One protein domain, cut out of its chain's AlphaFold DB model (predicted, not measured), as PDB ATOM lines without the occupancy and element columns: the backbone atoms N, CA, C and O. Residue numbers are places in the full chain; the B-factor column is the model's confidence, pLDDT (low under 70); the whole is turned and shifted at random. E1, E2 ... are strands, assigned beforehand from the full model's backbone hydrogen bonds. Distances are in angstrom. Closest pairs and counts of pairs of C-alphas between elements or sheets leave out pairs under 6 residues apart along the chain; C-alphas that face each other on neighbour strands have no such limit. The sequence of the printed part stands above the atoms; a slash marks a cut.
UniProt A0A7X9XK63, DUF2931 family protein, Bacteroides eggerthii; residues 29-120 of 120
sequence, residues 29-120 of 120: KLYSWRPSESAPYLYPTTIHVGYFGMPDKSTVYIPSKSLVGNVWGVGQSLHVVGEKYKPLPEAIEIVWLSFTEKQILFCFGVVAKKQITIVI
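What this domain is: This is residues 29 to 120 of the 120 residues of the protein "DUF2931 family protein" of Bacteroides eggerthii (UniProt A0A7X9XK63). Little here is regular structure: four strands make one twisted wall, and long loops, residues 29 to 44 and 62 to 90, cover one face. The 92 printed residues have no named helix and strands E1 to E4, sheet order E2 - E1 - E3 - E4, antiparallel; the class is all strand, with under half of the residues in named elements. The whole is compact, radius of gyration of the C-alphas 12.9 A, spanning 39 by 21 by 20 A.

Where its parts are: Find C-alpha 45 at (155.357, 187.517, 119.058); E1 runs 21.9 A to residue 53, bending by 69 degrees at residue 48. Then come E2, residues 59 to 61, E3, residues 91 to 98, 21.5 A, and E4, residues 103 to 110, 23.4 A, ending at C-alpha 110 (149.605, 166.691, 122.643).

How they stand to each other: Between inner strands E1 and E3, antiparallel at 172 degrees, N 51 and O 93 are within hydrogen-bond range, 2.8 A. In hairpin E1 and E2, find N 52 and O 60, 2.8 A; in hairpin E3 and E4, N 105 and O 96, 2.8 A. Edge strands E2 and E4 are apart.

The domain as a whole: The printed part has no cut. E2 to E3 is a long link, 29 residues. Residues 112 to 120 have pLDDT under 70.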
ATOM      1  N   LYS A  29     132.967 164.066 124.238       85.00
ATOM      2  CA  LYS A  29     132.317 165.237 124.827       85.00
ATOM      3  C   LYS A  29     132.550 166.420 123.891       85.00
ATOM      4  O   LYS A  29     133.687 166.691 123.510       85.00
ATOM      5  N   LEU A  30     131.474 167.112 123.531       89.19
ATOM      6  CA  LEU A  30     131.537 168.306 122.696       89.19
ATOM      7  C   LEU A  30     131.624 169.551 123.576       89.19
ATOM      8  O   LEU A  30     130.948 169.652 124.600       89.19
ATOM      9  N   TYR A  31     132.434 170.514 123.150       89.19
ATOM     10  CA  TYR A  31     132.701 171.742 123.889       89.19
ATOM     11  C   TYR A  31     132.499 172.956 122.991       89.19
ATOM     12  O   TYR A  31     132.729 172.904 121.783       89.19
ATOM     13  N   SER A  32     132.094 174.068 123.602       89.25
ATOM     14  CA  SER A  32     132.053 175.361 122.923       89.25
ATOM     15  C   SER A  32     133.402 176.051 123.058       89.25
ATOM     16  O   SER A  32     133.700 176.615 124.108       89.25
ATOM     17  N   TRP A  33     134.199 176.033 121.991       88.62
ATOM     18  CA  TRP A  33     135.515 176.670 121.951       88.62
ATOM     19  C   TRP A  33     135.813 177.287 120.577       88.62
ATOM     20  O   TRP A  33     135.172 176.962 119.567       88.62
ATOM     21  N   ARG A  34     136.784 178.208 120.548       88.69
ATOM     22  CA  ARG A  34     137.319 178.839 119.334       88.69
ATOM     23  C   ARG A  34     138.836 178.992 119.462       88.69
ATOM     24  O   ARG A  34     139.298 179.237 120.576       88.69
ATOM     25  N   PRO A  35     139.592 178.851 118.364       89.75
ATOM     26  CA  PRO A  35     141.023 179.093 118.385       89.75
ATOM     27  C   PRO A  35     141.311 180.582 118.601       89.75
ATOM     28  O   PRO A  35     140.627 181.447 118.048       89.75
ATOM     29  N   SER A  36     142.315 180.860 119.425       90.06
ATOM     30  CA  SER A  36     142.814 182.200 119.708       90.06
ATOM     31  C   SER A  36     144.231 182.101 120.263       90.06
ATOM     32  O   SER A  36     144.640 181.052 120.765       90.06
ATOM     33  N   GLU A  37     144.952 183.202 120.176       91.06
ATOM     34  CA  GLU A  37     146.343 183.360 120.540       91.06
ATOM     35  C   GLU A  37     146.522 184.448 121.596       91.06
ATOM     36  O   GLU A  37     145.791 185.439 121.648       91.06
ATOM     37  N   SER A  38     147.525 184.272 122.446       91.06
ATOM     38  CA  SER A  38     147.948 185.277 123.414       91.06
ATOM     39  C   SER A  38     149.427 185.091 123.712       91.06
ATOM     40  O   SER A  38     149.939 183.983 123.567       91.06
ATOM     41  N   ALA A  39     150.085 186.174 124.113       91.25
ATOM     42  CA  ALA A  39     151.492 186.169 124.481       91.25
ATOM     43  C   ALA A  39     151.749 187.160 125.626       91.25
ATOM     44  O   ALA A  39     150.995 188.140 125.761       91.25
ATOM     45  N   PRO A  40     152.776 186.928 126.466       90.25
ATOM     46  CA  PRO A  40     153.126 187.824 127.552       90.25
ATOM     47  C   PRO A  40     153.515 189.195 127.015       90.25
ATOM     48  O   PRO A  40     154.133 189.315 125.959       90.25
ATOM     49  N   TYR A  41     153.253 190.228 127.810       89.31
ATOM     50  CA  TYR A  41     153.650 191.597 127.482       89.31
ATOM     51  C   TYR A  41     155.151 191.740 127.167       89.31
ATOM     52  O   TYR A  41     155.533 192.444 126.241       89.31
ATOM     53  N   LEU A  42     156.012 191.043 127.919       92.44
ATOM     54  CA  LEU A  42     157.472 191.108 127.754       92.44
ATOM     55  C   LEU A  42     158.019 190.178 126.654       92.44
ATOM     56  O   LEU A  42     159.212 190.221 126.353       92.44
ATOM     57  N   TYR A  43     157.165 189.350 126.049       92.69
ATOM     58  CA  TYR A  43     157.522 188.416 124.977       92.69
ATOM     59  C   TYR A  43     156.560 188.567 123.797       92.69
ATOM     60  O   TYR A  43     155.825 187.634 123.467       92.69
ATOM     61  N   PRO A  44     156.521 189.751 123.161       93.62
ATOM     62  CA  PRO A  44     155.685 189.935 121.997       93.62
ATOM     63  C   PRO A  44     156.152 189.032 120.848       93.62
ATOM     64  O   PRO A  44     157.345 188.803 120.630       93.62
ATOM     65  N   THR A  45     155.183 188.529 120.097       94.56
ATOM     66  CA  THR A  45     155.357 187.517 119.058       94.56
ATOM     67  C   THR A  45     154.381 187.738 117.906       94.56
ATOM     68  O   THR A  45     153.425 188.511 118.008       94.56
ATOM     69  N   THR A  46     154.584 187.033 116.800       94.31
ATOM     70  CA  THR A  46     153.535 186.787 115.808       94.31
ATOM     71  C   THR A  46     153.565 185.321 115.401       94.31
ATOM     72  O   THR A  46     154.635 184.747 115.176       94.31
ATOM     73  N   ILE A  47     152.392 184.693 115.321       94.69
ATOM     74  CA  ILE A  47     152.296 183.337 114.786       94.69
ATOM     75  C   ILE A  47     152.483 183.427 113.277       94.69
ATOM     76  O   ILE A  47     151.740 184.136 112.595       94.69
ATOM     77  N   HIS A  48     153.450 182.670 112.769       93.94
ATOM     78  CA  HIS A  48     153.652 182.483 111.340       93.94
ATOM     79  C   HIS A  48     152.699 181.412 110.798       93.94
ATOM     80  O   HIS A  48     152.022 181.628 109.797       93.94
ATOM     81  N   VAL A  49     152.612 180.272 111.493       93.94
ATOM     82  CA  VAL A  49     151.728 179.149 111.156       93.94
ATOM     83  C   VAL A  49     151.237 178.501 112.448       93.94
ATOM     84  O   VAL A  49     152.028 178.293 113.360       93.94
ATOM     85  N   GLY A  50     149.950 178.159 112.541       93.69
ATOM     86  CA  GLY A  50     149.408 177.485 113.718       93.69
ATOM     87  C   GLY A  50     148.169 176.655 113.404       93.69
ATOM     88  O   GLY A  50     147.216 177.162 112.810       93.69
ATOM     89  N   TYR A  51     148.164 175.399 113.851       94.38
ATOM     90  CA  TYR A  51     147.041 174.481 113.725       94.38
ATOM     91  C   TYR A  51     146.804 173.666 114.996       94.38
ATOM     92  O   TYR A  51     147.725 173.230 115.685       94.38
ATOM     93  N   PHE A  52     145.534 173.392 115.255       93.88
ATOM     94  CA  PHE A  52     145.098 172.308 116.119       93.88
ATOM     95  C   PHE A  52     144.855 171.044 115.304       93.88
ATOM     96  O   PHE A  52     144.154 171.107 114.297       93.88
ATOM     97  N   GLY A  53     145.364 169.906 115.770       93.88
ATOM     98  CA  GLY A  53     145.017 168.583 115.251       93.88
ATOM     99  C   GLY A  53     143.778 168.029 115.953       93.88
ATOM    100  O   GLY A  53     143.741 167.949 117.184       93.88
ATOM    101  N   MET A  54     142.766 167.657 115.173       92.56
ATOM    102  CA  MET A  54     141.479 167.161 115.659       92.56
ATOM    103  C   MET A  54     141.436 165.620 115.696       92.56
ATOM    104  O   MET A  54     142.186 164.973 114.960       92.56
ATOM    105  N   PRO A  55     140.540 165.008 116.498       91.38
ATOM    106  CA  PRO A  55     140.405 163.545 116.580       91.38
ATOM    107  C   PRO A  55     140.098 162.854 115.240       91.38
ATOM    108  O   PRO A  55     140.529 161.727 114.994       91.38
ATOM    109  N   ASP A  56     139.375 163.531 114.346       91.62
ATOM    110  CA  ASP A  56     139.049 163.060 112.994       91.62
ATOM    111  C   ASP A  56     140.193 163.263 111.982       91.62
ATOM    112  O   ASP A  56     140.023 163.001 110.790       91.62
ATOM    113  N   LYS A  57     141.371 163.688 112.461       92.00
ATOM    114  CA  LYS A  57     142.574 164.039 111.690       92.00
ATOM    115  C   LYS A  57     142.442 165.308 110.846       92.00
ATOM    116  O   LYS A  57     143.363 165.618 110.093       92.00
ATOM    117  N   SER A  58     141.338 166.046 110.966       93.12
ATOM    118  CA  SER A  58     141.250 167.395 110.410       93.12
ATOM    119  C   SER A  58     142.104 168.373 111.221       93.12
ATOM    120  O   SER A  58     142.601 168.054 112.309       93.12
ATOM    121  N   THR A  59     142.288 169.580 110.688       93.69
ATOM    122  CA  THR A  59     142.998 170.652 111.382       93.69
ATOM    123  C   THR A  59     142.141 171.902 111.513       93.69
ATOM    124  O   THR A  59     141.305 172.209 110.662       93.69
ATOM    125  N   VAL A  60     142.353 172.648 112.597       93.12
ATOM    126  CA  VAL A  60     141.724 173.953 112.829       93.12
ATOM    127  C   VAL A  60     142.811 175.013 112.924       93.12
ATOM    128  O   VAL A  60     143.673 174.943 113.796       93.12
ATOM    129  N   TYR A  61     142.762 176.002 112.032       92.69
ATOM    130  CA  TYR A  61     143.719 177.107 111.997       92.69
ATOM    131  C   TYR A  61     143.631 177.990 113.251       92.69
ATOM    132  O   TYR A  61     142.535 178.364 113.683       92.69
ATOM    133  N   ILE A  62     144.794 178.353 113.797       92.06
ATOM    134  CA  ILE A  62     144.942 179.300 114.903       92.06
ATOM    135  C   ILE A  62     145.179 180.696 114.315       92.06
ATOM    136  O   ILE A  62     146.175 180.880 113.614       92.06
ATOM    137  N   PRO A  63     144.294 181.678 114.568       90.56
ATOM    138  CA  PRO A  63     144.469 183.022 114.033       90.56
ATOM    139  C   PRO A  63     145.693 183.718 114.632       90.56
ATOM    140  O   PRO A  63     146.160 183.365 115.713       90.56
ATOM    141  N   SER A  64     146.184 184.734 113.925       88.12
ATOM    142  CA  SER A  64     147.344 185.528 114.326       88.12
ATOM    143  C   SER A  64     147.140 186.999 113.989       88.12
ATOM    144  O   SER A  64     146.692 187.321 112.885       88.12
ATOM    145  N   LYS A  65     147.522 187.899 114.900       83.88
ATOM    146  CA  LYS A  65     147.787 189.309 114.566       83.88
ATOM    147  C   LYS A  65     149.223 189.499 114.089       83.88
ATOM    148  O   LYS A  65     150.121 188.724 114.415       83.88
ATOM    149  N   SER A  66     149.459 190.627 113.422       82.56
ATOM    150  CA  SER A  66     150.811 191.122 113.133       82.56
ATOM    151  C   SER A  66     151.674 191.289 114.392       82.56
ATOM    152  O   SER A  66     152.890 191.149 114.316       82.56
ATOM    153  N   LEU A  67     151.052 191.562 115.545       88.69
ATOM    154  CA  LEU A  67     151.694 191.662 116.854       88.69
ATOM    155  C   LEU A  67     150.761 191.109 117.938       88.69
ATOM    156  O   LEU A  67     149.641 191.590 118.120       88.69
ATOM    157  N   VAL A  68     151.247 190.120 118.678       89.50
ATOM    158  CA  VAL A  68     150.592 189.479 119.821       89.50
ATOM    159  C   VAL A  68     151.510 189.688 121.025       89.50
ATOM    160  O   VAL A  68     152.653 189.259 120.979       89.50
ATOM    161  N   GLY A  69     151.077 190.359 122.095       80.19
ATOM    162  CA  GLY A  69     151.996 190.641 123.214       80.19
ATOM    163  C   GLY A  69     151.479 191.638 124.241       80.19
ATOM    164  O   GLY A  69     152.109 192.660 124.474       80.19
ATOM    165  N   ASN A  70     150.325 191.357 124.846       80.69
ATOM    166  CA  ASN A  70     149.685 192.274 125.800       80.69
ATOM    167  C   ASN A  70     149.359 191.592 127.125       80.69
ATOM    168  O   ASN A  70     149.750 192.062 128.187       80.69
ATOM    169  N   VAL A  71     148.615 190.488 127.066       83.31
ATOM    170  CA  VAL A  71     148.096 189.810 128.254       83.31
ATOM    171  C   VAL A  71     148.190 188.308 128.048       83.31
ATOM    172  O   VAL A  71     147.729 187.779 127.037       83.31
ATOM    173  N   TRP A  72     148.762 187.623 129.033       83.56
ATOM    174  CA  TRP A  72     148.834 186.168 129.068       83.56
ATOM    175  C   TRP A  72     147.440 185.555 129.251       83.56
ATOM    176  O   TRP A  72     146.678 185.981 130.119       83.56
ATOM    177  N   GLY A  73     147.099 184.548 128.444       83.75
ATOM    178  CA  GLY A  73     145.860 183.777 128.581       83.75
ATOM    179  C   GLY A  73     144.580 184.478 128.110       83.75
ATOM    180  O   GLY A  73     143.505 183.885 128.201       83.75
ATOM    181  N   VAL A  74     144.668 185.705 127.585       85.75
ATOM    182  CA  VAL A  74     143.527 186.430 127.005       85.75
ATOM    183  C   VAL A  74     143.672 186.470 125.490       85.75
ATOM    184  O   VAL A  74     144.495 187.215 124.955       85.75
ATOM    185  N   GLY A  75     142.844 185.679 124.811       86.19
ATOM    186  CA  GLY A  75     142.827 185.567 123.356       86.19
ATOM    187  C   GLY A  75     142.687 186.916 122.642       86.19
ATOM    188  O   GLY A  75     141.817 187.715 122.992       86.19
ATOM    189  N   GLN A  76     143.554 187.182 121.663       86.38
ATOM    190  CA  GLN A  76     143.647 188.477 120.983       86.38
ATOM    191  C   GLN A  76     142.942 188.501 119.625       86.38
ATOM    192  O   GLN A  76     142.365 189.539 119.277       86.38
ATOM    193  N   SER A  77     142.966 187.402 118.866       87.56
ATOM    194  CA  SER A  77     142.182 187.254 117.635       87.56
ATOM    195  C   SER A  77     141.097 186.208 117.782       87.56
ATOM    196  O   SER A  77     141.169 185.290 118.596       87.56
ATOM    197  N   LEU A  78     140.062 186.348 116.962       80.69
ATOM    198  CA  LEU A  78     138.954 185.415 116.913       80.69
ATOM    199  C   LEU A  78     138.827 184.873 115.500       80.69
ATOM    200  O   LEU A  78     138.782 185.633 114.537       80.69
ATOM    201  N   HIS A  79     138.702 183.555 115.397       80.94
ATOM    202  CA  HIS A  79     138.318 182.891 114.164       80.94
ATOM    203  C   HIS A  79     137.155 181.944 114.458       80.94
ATOM    204  O   HIS A  79     137.236 181.064 115.320       80.94
ATOM    205  N   VAL A  80     136.025 182.170 113.789       79.88
ATOM    206  CA  VAL A  80     134.850 181.308 113.923       79.88
ATOM    207  C   VAL A  80     135.042 180.117 112.994       79.88
ATOM    208  O   VAL A  80     134.959 180.264 111.781       79.88
ATOM    209  N   VAL A  81     135.305 178.945 113.573       79.19
ATOM    210  CA  VAL A  81     135.537 177.710 112.815       79.19
ATOM    211  C   VAL A  81     134.503 176.656 113.190       79.19
ATOM    212  O   VAL A  81     134.389 176.281 114.365       79.19
ATOM    213  N   GLY A  82     133.796 176.167 112.168       83.94
ATOM    214  CA  GLY A  82     132.887 175.027 112.243       83.94
ATOM    215  C   GLY A  82     131.716 175.211 113.207       83.94
ATOM    216  O   GLY A  82     131.276 176.323 113.505       83.94
ATOM    217  N   GLU A  83     131.212 174.084 113.703       88.06
ATOM    218  CA  GLU A  83     130.085 174.052 114.629       88.06
ATOM    219  C   GLU A  83     130.424 174.681 115.992       88.06
ATOM    220  O   GLU A  83     131.575 174.704 116.456       88.06
ATOM    221  N   LYS A  84     129.383 175.190 116.669       86.81
ATOM    222  CA  LYS A  84     129.505 175.778 118.011       86.81
ATOM    223  C   LYS A  84     130.041 174.760 119.014       86.81
ATOM    224  O   LYS A  84     130.904 175.116 119.808       86.81
ATOM    225  N   TYR A  85     129.529 173.534 118.974       89.69
ATOM    226  CA  TYR A  85     129.938 172.441 119.848       89.69
ATOM    227  C   TYR A  85     130.700 171.413 119.027       89.69
ATOM    228  O   TYR A  85     130.150 170.835 118.102       89.69
ATOM    229  N   LYS A  86     131.967 171.205 119.364       89.75
ATOM    230  CA  LYS A  86     132.887 170.327 118.631       89.75
ATOM    231  C   LYS A  86     133.857 169.652 119.610       89.75
ATOM    232  O   LYS A  86     133.982 170.140 120.743       89.75
ATOM    233  N   PRO A  87     134.509 168.535 119.244       90.44
ATOM    234  CA  PRO A  87     135.482 167.892 120.125       90.44
ATOM    235  C   PRO A  87     136.658 168.825 120.439       90.44
ATOM    236  O   PRO A  87     136.874 169.825 119.750       90.44
ATOM    237  N   LEU A  88     137.407 168.529 121.503       91.12
ATOM    238  CA  LEU A  88     138.654 169.240 121.797       91.12
ATOM    239  C   LEU A  88     139.780 168.744 120.872       91.12
ATOM    240  O   LEU A  88     139.821 167.547 120.588       91.12
ATOM    241  N   PRO A  89     140.706 169.624 120.454       91.94
ATOM    242  CA  PRO A  89     141.965 169.226 119.841       91.94
ATOM    243  C   PRO A  89     142.706 168.157 120.642       91.94
ATOM    244  O   PRO A  89     142.699 168.178 121.875       91.94
ATOM    245  N   GLU A  90     143.406 167.275 119.938       93.25
ATOM    246  CA  GLU A  90     144.325 166.299 120.537       93.25
ATOM    247  C   GLU A  90     145.789 166.701 120.357       93.25
ATOM    248  O   GLU A  90     146.648 166.232 121.103       93.25
ATOM    249  N   ALA A  91     146.080 167.600 119.415       93.50
ATOM    250  CA  ALA A  91     147.425 168.088 119.157       93.50
ATOM    251  C   ALA A  91     147.445 169.577 118.797       93.50
ATOM    252  O   ALA A  91     146.434 170.157 118.396       93.50
ATOM    253  N   ILE A  92     148.623 170.174 118.926       93.81
ATOM    254  CA  ILE A  92     148.948 171.514 118.452       93.81
ATOM    255  C   ILE A  92     150.255 171.462 117.668       93.81
ATOM    256  O   ILE A  92     151.200 170.783 118.068       93.81
ATOM    257  N   GLU A  93     150.296 172.211 116.577       95.00
ATOM    258  CA  GLU A  93     151.498 172.516 115.818       95.00
ATOM    259  C   GLU A  93     151.539 174.024 115.580       95.00
ATOM    260  O   GLU A  93     150.578 174.602 115.071       95.00
ATOM    261  N   ILE A  94     152.623 174.679 115.984       95.19
ATOM    262  CA  ILE A  94     152.729 176.133 115.896       95.19
ATOM    263  C   ILE A  94     154.167 176.581 115.651       95.19
ATOM    264  O   ILE A  94     155.111 176.083 116.261       95.19
ATOM    265  N   VAL A  95     154.312 177.549 114.751       95.94
ATOM    266  CA  VAL A  95     155.541 178.269 114.425       95.94
ATOM    267  C   VAL A  95     155.294 179.748 114.684       95.94
ATOM    268  O   VAL A  95     154.348 180.327 114.142       95.94
ATOM    269  N   TRP A  96     156.158 180.385 115.465       95.62
ATOM    270  CA  TRP A  96     156.055 181.812 115.754       95.62
ATOM    271  C   TRP A  96     157.408 182.506 115.715       95.62
ATOM    272  O   TRP A  96     158.456 181.888 115.889       95.62
ATOM    273  N   LEU A  97     157.370 183.811 115.483       95.75
ATOM    274  CA  LEU A  97     158.531 184.682 115.557       95.75
ATOM    275  C   LEU A  97     158.526 185.397 116.909       95.75
ATOM    276  O   LEU A  97     157.674 186.250 117.145       95.75
ATOM    277  N   SER A  98     159.488 185.076 117.775       93.88
ATOM    278  CA  SER A  98     159.694 185.798 119.034       93.88
ATOM    279  C   SER A  98     160.480 187.078 118.769       93.88
ATOM    280  O   SER A  98     161.630 187.025 118.323       93.88
ATOM    281  N   PHE A  99     159.890 188.240 119.057       93.69
ATOM    282  CA  PHE A  99     160.586 189.516 118.876       93.69
ATOM    283  C   PHE A  99     161.645 189.751 119.954       93.69
ATOM    284  O   PHE A  99     162.687 190.344 119.670       93.69
ATOM    285  N   THR A 100     161.414 189.239 121.163       94.06
ATOM    286  CA  THR A 100     162.369 189.323 122.274       94.06
ATOM    287  C   THR A 100     163.614 188.486 121.995       94.06
ATOM    288  O   THR A 100     164.732 188.955 122.192       94.06
ATOM    289  N   GLU A 101     163.436 187.267 121.486       94.50
ATOM    290  CA  GLU A 101     164.547 186.343 121.227       94.50
ATOM    291  C   GLU A 101     165.133 186.481 119.816       94.50
ATOM    292  O   GLU A 101     166.202 185.945 119.540       94.50
ATOM    293  N   LYS A 102     164.462 187.222 118.923       96.12
ATOM    294  CA  LYS A 102     164.861 187.436 117.520       96.12
ATOM    295  C   LYS A 102     165.049 186.128 116.746       96.12
ATOM    296  O   LYS A 102     165.934 186.021 115.898       96.12
ATOM    297  N   GLN A 103     164.204 185.144 117.030       96.19
ATOM    298  CA  GLN A 103     164.281 183.816 116.433       96.19
ATOM    299  C   GLN A 103     162.897 183.241 116.141       96.19
ATOM    300  O   GLN A 103     161.893 183.627 116.749       96.19
ATOM    301  N   ILE A 104     162.866 182.311 115.190       96.62
ATOM    302  CA  ILE A 104     161.682 181.520 114.872       96.62
ATOM    303  C   ILE A 104     161.683 180.296 115.781       96.62
ATOM    304  O   ILE A 104     162.668 179.560 115.843       96.62
ATOM    305  N   LEU A 105     160.570 180.088 116.470       94.69
ATOM    306  CA  LEU A 105     160.348 178.972 117.372       94.69
ATOM    307  C   LEU A 105     159.261 178.055 116.827       94.69
ATOM    308  O   LEU A 105     158.353 178.490 116.118       94.69
ATOM    309  N   PHE A 106     159.369 176.778 117.180       95.31
ATOM    310  CA  PHE A 106     158.429 175.733 116.805       95.31
ATOM    311  C   PHE A 106     158.017 174.936 118.037       95.31
ATOM    312  O   PHE A 106     158.853 174.576 118.867       95.31
ATOM    313  N   CYS A 107     156.730 174.618 118.125       92.38
ATOM    314  CA  CYS A 107     156.195 173.720 119.131       92.38
ATOM    315  C   CYS A 107     155.231 172.730 118.481       92.38
ATOM    316  O   CYS A 107     154.308 173.110 117.761       92.38
ATOM    317  N   PHE A 108     155.439 171.455 118.801       92.38
ATOM    318  CA  PHE A 108     154.481 170.388 118.579       92.38
ATOM    319  C   PHE A 108     154.168 169.730 119.921       92.38
ATOM    320  O   PHE A 108     155.082 169.418 120.690       92.38
ATOM    321  N   GLY A 109     152.888 169.501 120.207       89.44
ATOM    322  CA  GLY A 109     152.478 168.920 121.481       89.44
ATOM    323  C   GLY A 109     151.121 168.237 121.440       89.44
ATOM    324  O   GLY A 109     150.274 168.540 120.603       89.44
ATOM    325  N   VAL A 110     150.908 167.319 122.385       87.12
ATOM    326  CA  VAL A 110     149.605 166.691 122.643       87.12
ATOM    327  C   VAL A 110     148.825 167.571 123.613       87.12
ATOM    328  O   VAL A 110     149.347 167.972 124.655       87.12
ATOM    329  N   VAL A 111     147.568 167.862 123.292       80.81
ATOM    330  CA  VAL A 111     146.731 168.755 124.094       80.81
ATOM    331  C   VAL A 111     145.881 167.950 125.080       80.81
ATOM    332  O   VAL A 111     145.171 167.015 124.714       80.81
ATOM    333  N   ALA A 112     145.944 168.309 126.365       63.81
ATOM    334  CA  ALA A 112     145.158 167.651 127.405       63.81
ATOM    335  C   ALA A 112     143.677 168.089 127.368       63.81
ATOM    336  O   ALA A 112     143.358 169.275 127.300       63.81
ATOM    337  N   LYS A 113     142.756 167.122 127.490       62.12
ATOM    338  CA  LYS A 113     141.298 167.247 127.256       62.12
ATOM    339  C   LYS A 113     140.497 168.078 128.287       62.12
ATOM    340  O   LYS A 113     139.330 167.769 128.517       62.12
ATOM    341  N   LYS A 114     141.079 169.084 128.957       51.00
ATOM    342  CA  LYS A 114     140.387 169.822 130.041       51.00
ATOM    343  C   LYS A 114     140.088 171.300 129.781       51.00
ATOM    344  O   LYS A 114     139.041 171.742 130.234       51.00
ATOM    345  N   GLN A 115     140.906 172.038 129.034       44.66
ATOM    346  CA  GLN A 115     140.605 173.399 128.557       44.66
ATOM    347  C   GLN A 115     141.738 173.832 127.625       44.66
ATOM    348  O   GLN A 115     142.893 173.556 127.938       44.66
ATOM    349  N   ILE A 116     141.436 174.465 126.490       52.97
ATOM    350  CA  ILE A 116     142.459 174.787 125.487       52.97
ATOM    351  C   ILE A 116     142.453 176.287 125.235       52.97
ATOM    352  O   ILE A 116     141.727 176.791 124.382       52.97
ATOM    353  N   THR A 117     143.278 176.981 126.007       52.50
ATOM    354  CA  THR A 117     143.795 178.296 125.635       52.50
ATOM    355  C   THR A 117     145.221 178.055 125.169       52.50
ATOM    356  O   THR A 117     146.019 177.522 125.940       52.50
ATOM    357  N   ILE A 118     145.537 178.393 123.919       55.31
ATOM    358  CA  ILE A 118     146.931 178.373 123.482       55.31
ATOM    359  C   ILE A 118     147.576 179.633 124.004       55.31
ATOM    360  O   ILE A 118     147.097 180.747 123.775       55.31
ATOM    361  N   VAL A 119     148.672 179.421 124.710       55.75
ATOM    362  CA  VAL A 119     149.485 180.489 125.239       55.75
ATOM    363  C   VAL A 119     150.898 180.275 124.730       55.75
ATOM    364  O   VAL A 119     151.412 179.160 124.829       55.75
ATOM    365  N   ILE A 120     151.447 181.313 124.106       55.75
ATOM    366  CA  ILE A 120     152.740 181.315 123.416       55.75
ATOM    367  C   ILE A 120     153.666 182.281 124.129       55.75
ATOM    368  O   ILE A 120     153.170 183.369 124.492       55.75
TER     369      ILE A 120